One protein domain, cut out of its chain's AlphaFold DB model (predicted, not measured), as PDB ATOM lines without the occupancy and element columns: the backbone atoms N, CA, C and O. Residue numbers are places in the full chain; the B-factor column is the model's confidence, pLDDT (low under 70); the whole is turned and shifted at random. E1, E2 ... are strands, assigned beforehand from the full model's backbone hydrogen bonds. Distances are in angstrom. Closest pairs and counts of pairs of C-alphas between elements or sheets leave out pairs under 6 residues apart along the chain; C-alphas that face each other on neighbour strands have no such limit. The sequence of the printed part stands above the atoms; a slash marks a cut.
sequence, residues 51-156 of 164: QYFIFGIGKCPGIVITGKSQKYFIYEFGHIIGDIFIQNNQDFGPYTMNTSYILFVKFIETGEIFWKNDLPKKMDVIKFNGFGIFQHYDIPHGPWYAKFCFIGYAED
ATOM      1  N   GLN A  51     147.387 225.211 159.893       79.56
ATOM      2  CA  GLN A  51     148.360 224.126 159.705       79.56
ATOM      3  C   GLN A  51     147.710 222.974 158.938       79.56
ATOM      4  O   GLN A  51     146.659 222.448 159.330       79.56
ATOM      5  N   TYR A  52     148.337 222.549 157.849       80.69
ATOM      6  CA  TYR A  52     147.785 221.498 157.010       80.69
ATOM      7  C   TYR A  52     148.848 220.563 156.460       80.69
ATOM      8  O   TYR A  52     150.009 220.909 156.250       80.69
ATOM      9  N   PHE A  53     148.419 219.334 156.219       85.75
ATOM     10  CA  PHE A  53     149.168 218.366 155.449       85.75
ATOM     11  C   PHE A  53     148.781 218.509 153.981       85.75
ATOM     12  O   PHE A  53     147.598 218.573 153.648       85.75
ATOM     13  N   ILE A  54     149.762 218.530 153.091       88.81
ATOM     14  CA  ILE A  54     149.535 218.637 151.654       88.81
ATOM     15  C   ILE A  54     150.256 217.512 150.923       88.81
ATOM     16  O   ILE A  54     151.409 217.170 151.206       88.81
ATOM     17  N   PHE A  55     149.555 216.944 149.951       89.62
ATOM     18  CA  PHE A  55     150.089 215.945 149.049       89.62
ATOM     19  C   PHE A  55     149.729 216.297 147.620       89.62
ATOM     20  O   PHE A  55     148.581 216.627 147.317       89.62
ATOM     21  N   GLY A  56     150.670 216.091 146.708       89.50
ATOM     22  CA  GLY A  56     150.290 215.976 145.317       89.50
ATOM     23  C   GLY A  56     151.315 215.275 144.446       89.50
ATOM     24  O   GLY A  56     152.501 215.184 144.763       89.50
ATOM     25  N   ILE A  57     150.825 214.756 143.326       88.62
ATOM     26  CA  ILE A  57     151.600 214.005 142.345       88.62
ATOM     27  C   ILE A  57     151.029 214.204 140.945       88.62
ATOM     28  O   ILE A  57     149.815 214.186 140.743       88.62
ATOM     29  N   GLY A  58     151.902 214.332 139.950       85.88
ATOM     30  CA  GLY A  58     151.526 214.328 138.539       85.88
ATOM     31  C   GLY A  58     152.151 215.475 137.760       85.88
ATOM     32  O   GLY A  58     153.289 215.860 138.015       85.88
ATOM     33  N   LYS A  59     151.422 215.980 136.762       84.62
ATOM     34  CA  LYS A  59     151.820 217.082 135.874       84.62
ATOM     35  C   LYS A  59     150.920 218.292 136.111       84.62
ATOM     36  O   LYS A  59     149.791 218.303 135.622       84.62
ATOM     37  N   CYS A  60     151.413 219.283 136.845       82.75
ATOM     38  CA  CYS A  60     150.717 220.542 137.138       82.75
ATOM     39  C   CYS A  60     151.220 221.642 136.185       82.75
ATOM     40  O   CYS A  60     152.405 221.603 135.837       82.75
ATOM     41  N   PRO A  61     150.380 222.605 135.753       78.25
ATOM     42  CA  PRO A  61     150.838 223.721 134.922       78.25
ATOM     43  C   PRO A  61     152.024 224.480 135.522       78.25
ATOM     44  O   PRO A  61     152.956 224.831 134.806       78.25
ATOM     45  N   GLY A  62     152.039 224.659 136.845       79.44
ATOM     46  CA  GLY A  62     153.109 225.375 137.521       79.44
ATOM     47  C   GLY A  62     153.229 224.990 138.986       79.44
ATOM     48  O   GLY A  62     152.254 225.016 139.731       79.44
ATOM     49  N   ILE A  63     154.447 224.660 139.400       80.44
ATOM     50  CA  ILE A  63     154.828 224.577 140.807       80.44
ATOM     51  C   ILE A  63     156.212 225.183 140.967       80.44
ATOM     52  O   ILE A  63     157.105 224.925 140.154       80.44
ATOM     53  N   VAL A  64     156.365 226.046 141.960       76.50
ATOM     54  CA  VAL A  64     157.556 226.874 142.127       76.50
ATOM     55  C   VAL A  64     157.871 226.938 143.604       76.50
ATOM     56  O   VAL A  64     157.007 227.296 144.391       76.50
ATOM     57  N   ILE A  65     159.107 226.626 143.972       73.75
ATOM     58  CA  ILE A  65     159.595 226.906 145.319       73.75
ATOM     59  C   ILE A  65     160.081 228.355 145.319       73.75
ATOM     60  O   ILE A  65     160.965 228.717 144.534       73.75
ATOM     61  N   THR A  66     159.471 229.192 146.149       67.06
ATOM     62  CA  THR A  66     159.772 230.620 146.254       67.06
ATOM     63  C   THR A  66     161.259 230.826 146.548       67.06
ATOM     64  O   THR A  66     161.879 230.087 147.309       67.06
ATOM     65  N   GLY A  67     161.866 231.809 145.880       59.75
ATOM     66  CA  GLY A  67     163.309 232.058 145.956       59.75
ATOM     67  C   GLY A  67     164.165 231.204 145.011       59.75
ATOM     68  O   GLY A  67     165.367 231.445 144.911       59.75
ATOM     69  N   LYS A  68     163.579 230.263 144.257       57.91
ATOM     70  CA  LYS A  68     164.290 229.512 143.211       57.91
ATOM     71  C   LYS A  68     163.854 229.968 141.824       57.91
ATOM     72  O   LYS A  68     162.666 230.062 141.521       57.91
ATOM     73  N   SER A  69     164.822 230.297 140.963       49.28
ATOM     74  CA  SER A  69     164.511 230.844 139.639       49.28
ATOM     75  C   SER A  69     163.842 229.784 138.761       49.28
ATOM     76  O   SER A  69     164.442 228.745 138.497       49.28
ATOM     77  N   GLN A  70     162.664 230.085 138.216       50.41
ATOM     78  CA  GLN A  70     161.957 229.218 137.258       50.41
ATOM     79  C   GLN A  70     162.747 228.944 135.966       50.41
ATOM     80  O   GLN A  70     162.390 228.058 135.199       50.41
ATOM     81  N   LYS A  71     163.806 229.719 135.699       42.91
ATOM     82  CA  LYS A  71     164.364 229.865 134.353       42.91
ATOM     83  C   LYS A  71     165.121 228.656 133.808       42.91
ATOM     84  O   LYS A  71     165.313 228.612 132.601       42.91
ATOM     85  N   TYR A  72     165.532 227.682 134.620       44.09
ATOM     86  CA  TYR A  72     166.293 226.538 134.111       44.09
ATOM     87  C   TYR A  72     166.043 225.292 134.954       44.09
ATOM     88  O   TYR A  72     166.350 225.299 136.140       44.09
ATOM     89  N   PHE A  73     165.488 224.246 134.327       49.47
ATOM     90  CA  PHE A  73     165.466 222.843 134.776       49.47
ATOM     91  C   PHE A  73     165.798 222.623 136.259       49.47
ATOM     92  O   PHE A  73     166.879 222.150 136.609       49.47
ATOM     93  N   ILE A  74     164.848 222.928 137.140       55.47
ATOM     94  CA  ILE A  74     164.971 222.539 138.539       55.47
ATOM     95  C   ILE A  74     164.586 221.061 138.607       55.47
ATOM     96  O   ILE A  74     163.423 220.709 138.410       55.47
ATOM     97  N   TYR A  75     165.588 220.198 138.800       54.88
ATOM     98  CA  TYR A  75     165.387 218.861 139.347       54.88
ATOM     99  C   TYR A  75     165.705 218.937 140.831       54.88
ATOM    100  O   TYR A  75     166.873 218.977 141.222       54.88
ATOM    101  N   GLU A  76     164.669 218.959 141.653       62.88
ATOM    102  CA  GLU A  76     164.817 218.875 143.096       62.88
ATOM    103  C   GLU A  76     164.307 217.543 143.578       62.88
ATOM    104  O   GLU A  76     163.247 217.096 143.161       62.88
ATOM    105  N   PHE A  77     165.107 216.894 144.413       68.50
ATOM    106  CA  PHE A  77     164.785 215.647 145.079       68.50
ATOM    107  C   PHE A  77     165.319 215.751 146.496       68.50
ATOM    108  O   PHE A  77     166.513 216.003 146.677       68.50
ATOM    109  N   GLY A  78     164.469 215.508 147.483       64.94
ATOM    110  CA  GLY A  78     164.906 215.476 148.867       64.94
ATOM    111  C   GLY A  78     163.918 216.129 149.809       64.94
ATOM    112  O   GLY A  78     162.733 216.273 149.514       64.94
ATOM    113  N   HIS A  79     164.452 216.516 150.959       71.38
ATOM    114  CA  HIS A  79     163.764 217.364 151.915       71.38
ATOM    115  C   HIS A  79     163.693 218.788 151.355       71.38
ATOM    116  O   HIS A  79     164.711 219.353 150.957       71.38
ATOM    117  N   ILE A  80     162.487 219.334 151.279       74.88
ATOM    118  CA  ILE A  80     162.191 220.683 150.810       74.88
ATOM    119  C   ILE A  80     161.641 221.463 151.998       74.88
ATOM    120  O   ILE A  80     160.679 221.036 152.640       74.88
ATOM    121  N   ILE A  81     162.269 222.607 152.260       77.38
ATOM    122  CA  ILE A  81     161.813 223.605 153.221       77.38
ATOM    123  C   ILE A  81     161.691 224.935 152.476       77.38
ATOM    124  O   ILE A  81     162.644 225.341 151.807       77.38
ATOM    125  N   GLY A  82     160.548 225.604 152.593       75.50
ATOM    126  CA  GLY A  82     160.311 226.935 152.026       75.50
ATOM    127  C   GLY A  82     158.882 227.111 151.531       75.50
ATOM    128  O   GLY A  82     158.058 226.222 151.695       75.50
ATOM    129  N   ASP A  83     158.586 228.243 150.905       81.69
ATOM    130  CA  ASP A  83     157.245 228.490 150.372       81.69
ATOM    131  C   ASP A  83     157.109 227.875 148.974       81.69
ATOM    132  O   ASP A  83     158.056 227.893 148.182       81.69
ATOM    133  N   ILE A  84     155.941 227.319 148.660       83.06
ATOM    134  CA  ILE A  84     155.646 226.697 147.368       83.06
ATOM    135  C   ILE A  84     154.414 227.352 146.761       83.06
ATOM    136  O   ILE A  84     153.315 227.234 147.283       83.06
ATOM    137  N   PHE A  85     154.571 227.955 145.594       83.00
ATOM    138  CA  PHE A  85     153.452 228.410 144.786       83.00
ATOM    139  C   PHE A  85     152.971 227.289 143.858       83.00
ATOM    140  O   PHE A  85     153.765 226.708 143.109       83.00
ATOM    141  N   ILE A  86     151.667 227.005 143.870       83.94
ATOM    142  CA  ILE A  86     151.006 225.976 143.056       83.94
ATOM    143  C   ILE A  86     149.956 226.623 142.147       83.94
ATOM    144  O   ILE A  86     149.003 227.253 142.603       83.94
ATOM    145  N   GLN A  87     150.073 226.400 140.839       83.88
ATOM    146  CA  GLN A  87     149.058 226.759 139.847       83.88
ATOM    147  C   GLN A  87     148.066 225.610 139.652       83.88
ATOM    148  O   GLN A  87     148.173 224.816 138.717       83.88
ATOM    149  N   ASN A  88     147.072 225.536 140.526       80.88
ATOM    150  CA  ASN A  88     146.021 224.524 140.494       80.88
ATOM    151  C   ASN A  88     144.883 224.856 139.494       80.88
ATOM    152  O   ASN A  88     143.696 224.822 139.798       80.88
ATOM    153  N   ASN A  89     145.233 225.208 138.259       76.00
ATOM    154  CA  ASN A  89     144.273 225.375 137.164       76.00
ATOM    155  C   ASN A  89     144.639 224.448 135.996       76.00
ATOM    156  O   ASN A  89     145.661 223.771 136.040       76.00
ATOM    157  N   GLN A  90     143.770 224.309 134.996       61.62
ATOM    158  CA  GLN A  90     144.102 223.590 133.753       61.62
ATOM    159  C   GLN A  90     144.375 224.565 132.591       61.62
ATOM    160  O   GLN A  90     144.990 224.190 131.594       61.62
ATOM    161  N   ASP A  91     144.011 225.838 132.767       56.28
ATOM    162  CA  ASP A  91     143.901 226.839 131.699       56.28
ATOM    163  C   ASP A  91     145.129 227.757 131.582       56.28
ATOM    164  O   ASP A  91     144.999 228.953 131.307       56.28
ATOM    165  N   PHE A  92     146.342 227.242 131.803       57.69
ATOM    166  CA  PHE A  92     147.556 228.053 131.670       57.69
ATOM    167  C   PHE A  92     147.988 228.202 130.196       57.69
ATOM    168  O   PHE A  92     149.015 227.699 129.746       57.69
ATOM    169  N   GLY A  93     147.182 228.944 129.436       57.28
ATOM    170  CA  GLY A  93     147.479 229.359 128.066       57.28
ATOM    171  C   GLY A  93     147.415 228.237 127.016       57.28
ATOM    172  O   GLY A  93     147.118 227.086 127.318       57.28
ATOM    173  N   PRO A  94     147.706 228.552 125.741       53.88
ATOM    174  CA  PRO A  94     147.540 227.622 124.616       53.88
ATOM    175  C   PRO A  94     148.533 226.441 124.607       53.88
ATOM    176  O   PRO A  94     148.499 225.623 123.688       53.88
ATOM    177  N   TYR A  95     149.415 226.341 125.607       53.19
ATOM    178  CA  TYR A  95     150.515 225.374 125.667       53.19
ATOM    179  C   TYR A  95     150.418 224.384 126.846       53.19
ATOM    180  O   TYR A  95     151.272 223.498 126.961       53.19
ATOM    181  N   THR A  96     149.381 224.447 127.694       58.53
ATOM    182  CA  THR A  96     149.106 223.420 128.719       58.53
ATOM    183  C   THR A  96     148.436 222.186 128.127       58.53
ATOM    184  O   THR A  96     147.285 221.858 128.399       58.53
ATOM    185  N   MET A  97     149.171 221.442 127.308       56.56
ATOM    186  CA  MET A  97     148.715 220.128 126.862       56.56
ATOM    187  C   MET A  97     149.153 219.041 127.861       56.56
ATOM    188  O   MET A  97     150.322 218.972 128.241       56.56
ATOM    189  N   ASN A  98     148.226 218.152 128.248       64.06
ATOM    190  CA  ASN A  98     148.445 216.969 129.106       64.06
ATOM    191  C   ASN A  98     148.765 217.211 130.602       64.06
ATOM    192  O   ASN A  98     149.537 216.446 131.197       64.06
ATOM    193  N   THR A  99     148.152 218.205 131.252       74.62
ATOM    194  CA  THR A  99     148.172 218.294 132.725       74.62
ATOM    195  C   THR A  99     147.241 217.248 133.341       74.62
ATOM    196  O   THR A  99     146.053 217.208 133.036       74.62
ATOM    197  N   SER A 100     147.768 216.402 134.221       82.06
ATOM    198  CA  SER A 100     146.998 215.418 134.988       82.06
ATOM    199  C   SER A 100     147.726 215.164 136.299       82.06
ATOM    200  O   SER A 100     148.902 214.787 136.295       82.06
ATOM    201  N   TYR A 101     147.063 215.465 137.410       85.94
ATOM    202  CA  TYR A 101     147.649 215.408 138.741       85.94
ATOM    203  C   TYR A 101     146.581 215.218 139.810       85.94
ATOM    204  O   TYR A 101     145.429 215.623 139.636       85.94
ATOM    205  N   ILE A 102     147.016 214.628 140.915       87.31
ATOM    206  CA  ILE A 102     146.301 214.551 142.180       87.31
ATOM    207  C   ILE A 102     146.912 215.615 143.086       87.31
ATOM    208  O   ILE A 102     148.134 215.745 143.159       87.31
ATOM    209  N   LEU A 103     146.059 216.371 143.757       87.94
ATOM    210  CA  LEU A 103     146.423 217.321 144.798       87.94
ATOM    211  C   LEU A 103     145.331 217.232 145.858       87.94
ATOM    212  O   LEU A 103     144.151 217.179 145.505       87.94
ATOM    213  N   PHE A 104     145.711 217.184 147.125       86.12
ATOM    214  CA  PHE A 104     144.775 217.377 148.220       86.12
ATOM    215  C   PHE A 104     145.470 218.045 149.399       86.12
ATOM    216  O   PHE A 104     146.683 217.913 149.593       86.12
ATOM    217  N   VAL A 105     144.668 218.733 150.199       86.25
ATOM    218  CA  VAL A 105     145.062 219.327 151.471       86.25
ATOM    219  C   VAL A 105     144.199 218.703 152.555       86.25
ATOM    220  O   VAL A 105     142.987 218.603 152.397       86.25
ATOM    221  N   LYS A 106     144.823 218.273 153.649       82.56
ATOM    222  CA  LYS A 106     144.137 217.853 154.867       82.56
ATOM    223  C   LYS A 106     144.440 218.851 155.974       82.56
ATOM    224  O   LYS A 106     145.597 218.993 156.371       82.56
ATOM    225  N   PHE A 107     143.415 219.494 156.508       78.25
ATOM    226  CA  PHE A 107     143.564 220.353 157.679       78.25
ATOM    227  C   PHE A 107     143.838 219.500 158.918       78.25
ATOM    228  O   PHE A 107     143.160 218.501 159.157       78.25
ATOM    229  N   ILE A 108     144.874 219.857 159.686       77.56
ATOM    230  CA  ILE A 108     145.304 219.051 160.839       77.56
ATOM    231  C   ILE A 108     144.259 219.117 161.953       77.56
ATOM    232  O   ILE A 108     143.920 218.088 162.527       77.56
ATOM    233  N   GLU A 109     143.730 220.310 162.219       72.81
ATOM    234  CA  GLU A 109     142.787 220.554 163.314       72.81
ATOM    235  C   GLU A 109     141.412 219.929 163.062       72.81
ATOM    236  O   GLU A 109     140.869 219.259 163.935       72.81
ATOM    237  N   THR A 110     140.845 220.142 161.869       74.50
ATOM    238  CA  THR A 110     139.483 219.687 161.543       74.50
ATOM    239  C   THR A 110     139.456 218.289 160.935       74.50
ATOM    240  O   THR A 110     138.410 217.648 160.897       74.50
ATOM    241  N   GLY A 111     140.591 217.797 160.434       70.25
ATOM    242  CA  GLY A 111     140.670 216.542 159.692       70.25
ATOM    243  C   GLY A 111     140.051 216.597 158.290       70.25
ATOM    244  O   GLY A 111     140.162 215.608 157.562       70.25
ATOM    245  N   GLU A 112     139.441 217.723 157.906       75.69
ATOM    246  CA  GLU A 112     138.794 217.925 156.610       75.69
ATOM    247  C   GLU A 112     139.798 217.796 155.467       75.69
ATOM    248  O   GLU A 112     140.954 218.216 155.578       75.69
ATOM    249  N   ILE A 113     139.342 217.207 154.361       78.81
ATOM    250  CA  ILE A 113     140.151 216.966 153.167       78.81
ATOM    251  C   ILE A 113     139.536 217.733 152.003       78.81
ATOM    252  O   ILE A 113     138.400 217.469 151.619       78.81
ATOM    253  N   PHE A 114     140.330 218.617 151.411       79.44
ATOM    254  CA  PHE A 114     139.996 219.360 150.204       79.44
ATOM    255  C   PHE A 114     140.759 218.766 149.033       79.44
ATOM    256  O   PHE A 114     141.993 218.673 149.056       79.44
ATOM    257  N   TRP A 115     140.037 218.344 148.001       81.88
ATOM    258  CA  TRP A 115     140.650 217.814 146.795       81.88
ATOM    259  C   TRP A 115     141.006 218.944 145.846       81.88
ATOM    260  O   TRP A 115     140.502 220.053 145.938       81.88
ATOM    261  N   LYS A 116     141.846 218.631 144.864       82.19
ATOM    262  CA  LYS A 116     142.248 219.513 143.766       82.19
ATOM    263  C   LYS A 116     141.132 220.436 143.249       82.19
ATOM    264  O   LYS A 116     141.398 221.601 142.982       82.19
ATOM    265  N   ASN A 117     139.921 219.912 143.065       82.31
ATOM    266  CA  ASN A 117     138.802 220.668 142.495       82.31
ATOM    267  C   ASN A 117     138.183 221.673 143.480       82.31
ATOM    268  O   ASN A 117     137.563 222.630 143.032       82.31
ATOM    269  N   ASP A 118     138.385 221.459 144.779       81.75
ATOM    270  CA  ASP A 118     137.909 222.309 145.875       81.75
ATOM    271  C   ASP A 118     138.977 223.340 146.290       81.75
ATOM    272  O   ASP A 118     138.718 224.240 147.079       81.75
ATOM    273  N   LEU A 119     140.204 223.201 145.778       80.50
ATOM    274  CA  LEU A 119     141.320 224.094 146.073       80.50
ATOM    275  C   LEU A 119     141.348 225.296 145.109       80.50
ATOM    276  O   LEU A 119     140.940 225.178 143.950       80.50
ATOM    277  N   PRO A 120     141.921 226.442 145.520       80.38
ATOM    278  CA  PRO A 120     142.027 227.630 144.686       80.38
ATOM    279  C   PRO A 120     142.808 227.342 143.417       80.38
ATOM    280  O   PRO A 120     143.726 226.525 143.410       80.38
ATOM    281  N   LYS A 121     142.525 228.089 142.350       80.94
ATOM    282  CA  LYS A 121     143.256 227.979 141.074       80.94
ATOM    283  C   LYS A 121     144.741 228.344 141.177       80.94
ATOM    284  O   LYS A 121     145.520 228.006 140.281       80.94
ATOM    285  N   LYS A 122     145.111 229.092 142.213       80.62
ATOM    286  CA  LYS A 122     146.467 229.506 142.571       80.62
ATOM    287  C   LYS A 122     146.558 229.474 144.092       80.62
ATOM    288  O   LYS A 122     145.689 230.038 144.743       80.62
ATOM    289  N   MET A 123     147.572 228.814 144.628       82.12
ATOM    290  CA  MET A 123     147.738 228.623 146.064       82.12
ATOM    291  C   MET A 123     149.196 228.846 146.445       82.12
ATOM    292  O   MET A 123     150.085 228.265 145.822       82.12
ATOM    293  N   ASP A 124     149.411 229.638 147.487       81.62
ATOM    294  CA  ASP A 124     150.689 229.742 148.176       81.62
ATOM    295  C   ASP A 124     150.686 228.786 149.373       81.62
ATOM    296  O   ASP A 124     149.844 228.863 150.264       81.62
ATOM    297  N   VAL A 125     151.624 227.847 149.364       82.75
ATOM    298  CA  VAL A 125     151.873 226.896 150.443       82.75
ATOM    299  C   VAL A 125     153.045 227.425 151.249       82.75
ATOM    300  O   VAL A 125     154.202 227.272 150.857       82.75
ATOM    301  N   ILE A 126     152.741 228.094 152.350       81.06
ATOM    302  CA  ILE A 126     153.732 228.817 153.141       81.06
ATOM    303  C   ILE A 126     154.414 227.858 154.128       81.06
ATOM    304  O   ILE A 126     153.804 226.899 154.609       81.06
ATOM    305  N   LYS A 127     155.713 228.072 154.378       79.31
ATOM    306  CA  LYS A 127     156.545 227.256 155.279       79.31
ATOM    307  C   LYS A 127     156.383 225.752 155.039       79.31
ATOM    308  O   LYS A 127     156.337 224.963 155.985       79.31
ATOM    309  N   PHE A 128     156.306 225.336 153.776       84.50
ATOM    310  CA  PHE A 128     156.277 223.918 153.459       84.50
ATOM    311  C   PHE A 128     157.525 223.250 154.029       84.50
ATOM    312  O   PHE A 128     158.648 223.711 153.829       84.50
ATOM    313  N   ASN A 129     157.319 222.142 154.722       80.75
ATOM    314  CA  ASN A 129     158.345 221.273 155.249       80.75
ATOM    315  C   ASN A 129     157.944 219.836 154.926       80.75
ATOM    316  O   ASN A 129     157.011 219.267 155.501       80.75
ATOM    317  N   GLY A 130     158.642 219.244 153.966       79.94
ATOM    318  CA  GLY A 130     158.264 217.936 153.470       79.94
ATOM    319  C   GLY A 130     159.271 217.338 152.517       79.94
ATOM    320  O   GLY A 130     160.349 217.872 152.280       79.94
ATOM    321  N   PHE A 131     158.920 216.194 151.959       78.56
ATOM    322  CA  PHE A 131     159.740 215.517 150.975       78.56
ATOM    323  C   PHE A 131     159.090 215.624 149.609       78.56
ATOM    324  O   PHE A 131     157.871 215.523 149.476       78.56
ATOM    325  N   GLY A 132     159.895 215.779 148.571       78.25
ATOM    326  CA  GLY A 132     159.349 215.869 147.238       78.25
ATOM    327  C   GLY A 132     160.366 215.765 146.124       78.25
ATOM    328  O   GLY A 132     161.583 215.741 146.325       78.25
ATOM    329  N   ILE A 133     159.805 215.664 144.931       76.56
ATOM    330  CA  ILE A 133     160.478 215.681 143.652       76.56
ATOM    331  C   ILE A 133     159.792 216.738 142.807       76.56
ATOM    332  O   ILE A 133     158.582 216.656 142.602       76.56
ATOM    333  N   PHE A 134     160.557 217.685 142.282       75.62
ATOM    334  CA  PHE A 134     160.079 218.675 141.326       75.62
ATOM    335  C   PHE A 134     160.939 218.606 140.080       75.62
ATOM    336  O   PHE A 134     162.165 218.600 140.158       75.62
ATOM    337  N   GLN A 135     160.290 218.532 138.926       73.62
ATOM    338  CA  GLN A 135     160.945 218.552 137.635       73.62
ATOM    339  C   GLN A 135     160.206 219.515 136.712       73.62
ATOM    340  O   GLN A 135     159.122 219.207 136.211       73.62
ATOM    341  N   HIS A 136     160.816 220.670 136.468       71.56
ATOM    342  CA  HIS A 136     160.283 221.649 135.528       71.56
ATOM    343  C   HIS A 136     160.613 221.264 134.079       71.56
ATOM    344  O   HIS A 136     161.748 220.883 133.780       71.56
ATOM    345  N   TYR A 137     159.628 221.368 133.187       64.31
ATOM    346  CA  TYR A 137     159.810 221.232 131.745       64.31
ATOM    347  C   TYR A 137     159.353 222.522 131.059       64.31
ATOM    348  O   TYR A 137     158.157 222.794 130.987       64.31
ATOM    349  N   ASP A 138     160.322 223.273 130.540       63.56
ATOM    350  CA  ASP A 138     160.101 224.424 129.663       63.56
ATOM    351  C   ASP A 138     160.722 224.103 128.298       63.56
ATOM    352  O   ASP A 138     161.942 223.961 128.164       63.56
ATOM    353  N   ILE A 139     159.868 223.864 127.303       59.41
ATOM    354  CA  ILE A 139     160.271 223.587 125.925       59.41
ATOM    355  C   ILE A 139     159.780 224.769 125.089       59.41
ATOM    356  O   ILE A 139     158.569 224.997 125.057       59.41
ATOM    357  N   PRO A 140     160.661 225.478 124.359       52.72
ATOM    358  CA  PRO A 140     160.233 226.506 123.417       52.72
ATOM    359  C   PRO A 140     159.199 225.930 122.437       52.72
ATOM    360  O   PRO A 140     159.503 224.996 121.694       52.72
ATOM    361  N   HIS A 141     157.971 226.460 122.470       56.50
ATOM    362  CA  HIS A 141     156.803 225.988 121.702       56.50
ATOM    363  C   HIS A 141     156.287 224.572 122.045       56.50
ATOM    364  O   HIS A 141     155.530 223.988 121.269       56.50
ATOM    365  N   GLY A 142     156.684 224.006 123.188       54.94
ATOM    366  CA  GLY A 142     156.249 222.696 123.674       54.94
ATOM    367  C   GLY A 142     155.360 222.771 124.922       54.94
ATOM    368  O   GLY A 142     154.951 223.853 125.336       54.94
ATOM    369  N   PRO A 143     155.022 221.614 125.521       56.12
ATOM    370  CA  PRO A 143     154.137 221.565 126.676       56.12
ATOM    371  C   PRO A 143     154.808 222.182 127.905       56.12
ATOM    372  O   PRO A 143     155.884 221.737 128.313       56.12
ATOM    373  N   TRP A 144     154.143 223.165 128.509       71.25
ATOM    374  CA  TRP A 144     154.592 223.799 129.745       71.25
ATOM    375  C   TRP A 144     153.926 223.121 130.943       71.25
ATOM    376  O   TRP A 144     152.713 223.217 131.132       71.25
ATOM    377  N   TYR A 145     154.709 222.365 131.716       76.62
ATOM    378  CA  TYR A 145     154.253 221.769 132.972       76.62
ATOM    379  C   TYR A 145     155.429 221.454 133.903       76.62
ATOM    380  O   TYR A 145     156.569 221.240 133.483       76.62
ATOM    381  N   ALA A 146     155.129 221.303 135.187       78.75
ATOM    382  CA  ALA A 146     156.021 220.698 136.160       78.75
ATOM    383  C   ALA A 146     155.549 219.282 136.508       78.75
ATOM    384  O   ALA A 146     154.378 219.066 136.830       78.75
ATOM    385  N   LYS A 147     156.458 218.301 136.453       78.75
ATOM    386  CA  LYS A 147     156.220 217.011 137.109       78.75
ATOM    387  C   LYS A 147     156.568 217.157 138.567       78.75
ATOM    388  O   LYS A 147     157.632 217.680 138.894       78.75
ATOM    389  N   PHE A 148     155.704 216.656 139.423       83.06
ATOM    390  CA  PHE A 148     155.928 216.736 140.845       83.06
ATOM    391  C   PHE A 148     155.428 215.492 141.556       83.06
ATOM    392  O   PHE A 148     154.541 214.785 141.076       83.06
ATOM    393  N   CYS A 149     156.023 215.242 142.708       84.81
ATOM    394  CA  CYS A 149     155.508 214.368 143.742       84.81
ATOM    395  C   CYS A 149     155.994 214.952 145.058       84.81
ATOM    396  O   CYS A 149     157.200 214.996 145.263       84.81
ATOM    397  N   PHE A 150     155.114 215.430 145.924       84.69
ATOM    398  CA  PHE A 150     155.518 215.926 147.232       84.69
ATOM    399  C   PHE A 150     154.491 215.576 148.294       84.69
ATOM    400  O   PHE A 150     153.317 215.330 148.015       84.69
ATOM    401  N   ILE A 151     154.987 215.542 149.520       87.94
ATOM    402  CA  ILE A 151     154.244 215.249 150.729       87.94
ATOM    403  C   ILE A 151     154.876 216.050 151.859       87.94
ATOM    404  O   ILE A 151     156.096 216.024 152.031       87.94
ATOM    405  N   GLY A 152     154.078 216.777 152.623       84.62
ATOM    406  CA  GLY A 152     154.625 217.583 153.702       84.62
ATOM    407  C   GLY A 152     153.577 218.291 154.521       84.62
ATOM    408  O   GLY A 152     152.381 218.222 154.239       84.62
ATOM    409  N   TYR A 153     154.076 218.974 155.534       85.94
ATOM    410  CA  TYR A 153     153.308 219.904 156.335       85.94
ATOM    411  C   TYR A 153     153.564 221.309 155.824       85.94
ATOM    412  O   TYR A 153     154.660 221.617 155.358       85.94
ATOM    413  N   ALA A 154     152.553 222.147 155.904       85.12
ATOM    414  CA  ALA A 154     152.658 223.561 155.639       85.12
ATOM    415  C   ALA A 154     151.958 224.304 156.766       85.12
ATOM    416  O   ALA A 154     150.981 223.823 157.352       85.12
ATOM    417  N   GLU A 155     152.500 225.467 157.079       78.38
ATOM    418  CA  GLU A 155     151.940 226.364 158.067       78.38
ATOM    419  C   GLU A 155     151.602 227.650 157.356       78.38
ATOM    420  O   GLU A 155     152.474 228.292 156.764       78.38
ATOM    421  N   ASP A 156     150.352 228.065 157.470       66.25
ATOM    422  CA  ASP A 156     150.086 229.466 157.246       66.25
ATOM    423  C   ASP A 156     150.687 230.297 158.390       66.25
ATOM    424  O   ASP A 156     150.717 229.874 159.550       66.25
TER     425      ASP A 156
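This is residues 51 to 156 of the 164 residues of an uncharacterized protein of Thermoplasmatales archaeon SM1-50 (UniProt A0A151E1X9). The domain is one twisted sheet folded back on itself into two leaves, with E2 and E3 facing E7, E1, E4 and E5, and E6 as the hinge. The long strands E3 and E6 bend sharply, by 128 and 129 degrees. The printed part has 106 residues, with seven named strands from E1 to E7 along it and no named helix; the class is all strand. The sheet's order is E2, E3, E6, E7, E1, E4, E5, antiparallel throughout. The whole is compact, with a radius of gyration of the C-alphas of 13.3 A, yet elongated in outline, spanning 44 by 26 by 17 A.

E1, residues 51 to 60, is an inner strand that bends by 78 degrees at residue 57. E2, residues 62 to 65, follows over a tight link and is an edge strand; the two meet only through that link. E2 forms a hairpin with E3, residues 75 to 87, where N 64 and O 85 are 2.9 A apart, within hydrogen-bond range. A long link leads to E4, residues 100 to 107, which is apart from E3 and is the antiparallel neighbour of E1 at 178 degrees, with N 57 and O 102 at 2.9 A. E4 forms a hairpin with E5, residues 113 to 115, the other edge strand, with N 114 and O 105 at 2.8 A. E6, residues 123 to 137, is apart from E5 and is the antiparallel neighbour of E3, with N 84 and O 125 at 2.8 A. E7, residues 145 to 155, forms a hairpin with E6 at 160 degrees, with N 133 and O 149 at 2.7 A. E7 is also the antiparallel neighbour of E1 at 174 degrees, with N 150 and O 56 at 2.9 A. The closest C-alphas of E2 and E7, those of Gly 62 and Ala 146, are 5.7 A apart.

E1 begins at C-alpha 51, (148.360, 224.126, 159.705), and measures 23.0 A from first to last C-alpha. E2 measures 10.3 A, E3 18.1 A, E4 23.5 A and E5 6.4 A. E6, the longest strand by residues with 15, begins at C-alpha 123, (147.738, 228.623, 146.064), and measures 20.1 A. E7 bends by 81 degrees at residue 152, measures 25.6 A and ends at C-alpha 155, (151.940, 226.364, 158.067).

The two C-alphas farthest apart, those of Glu 109 and His 141, are 44.2 A apart. The C-alphas of Gln 51 and Asp 156, the first and last printed, are 6.1 A apart. The printed part has no cut. The one long link joins E3 to E4, residues 88 to 99. The mean pLDDT of the printed part is 74.1, with values under 70 at residues 66 to 78, 90 to 98, 137 to 143 and 156.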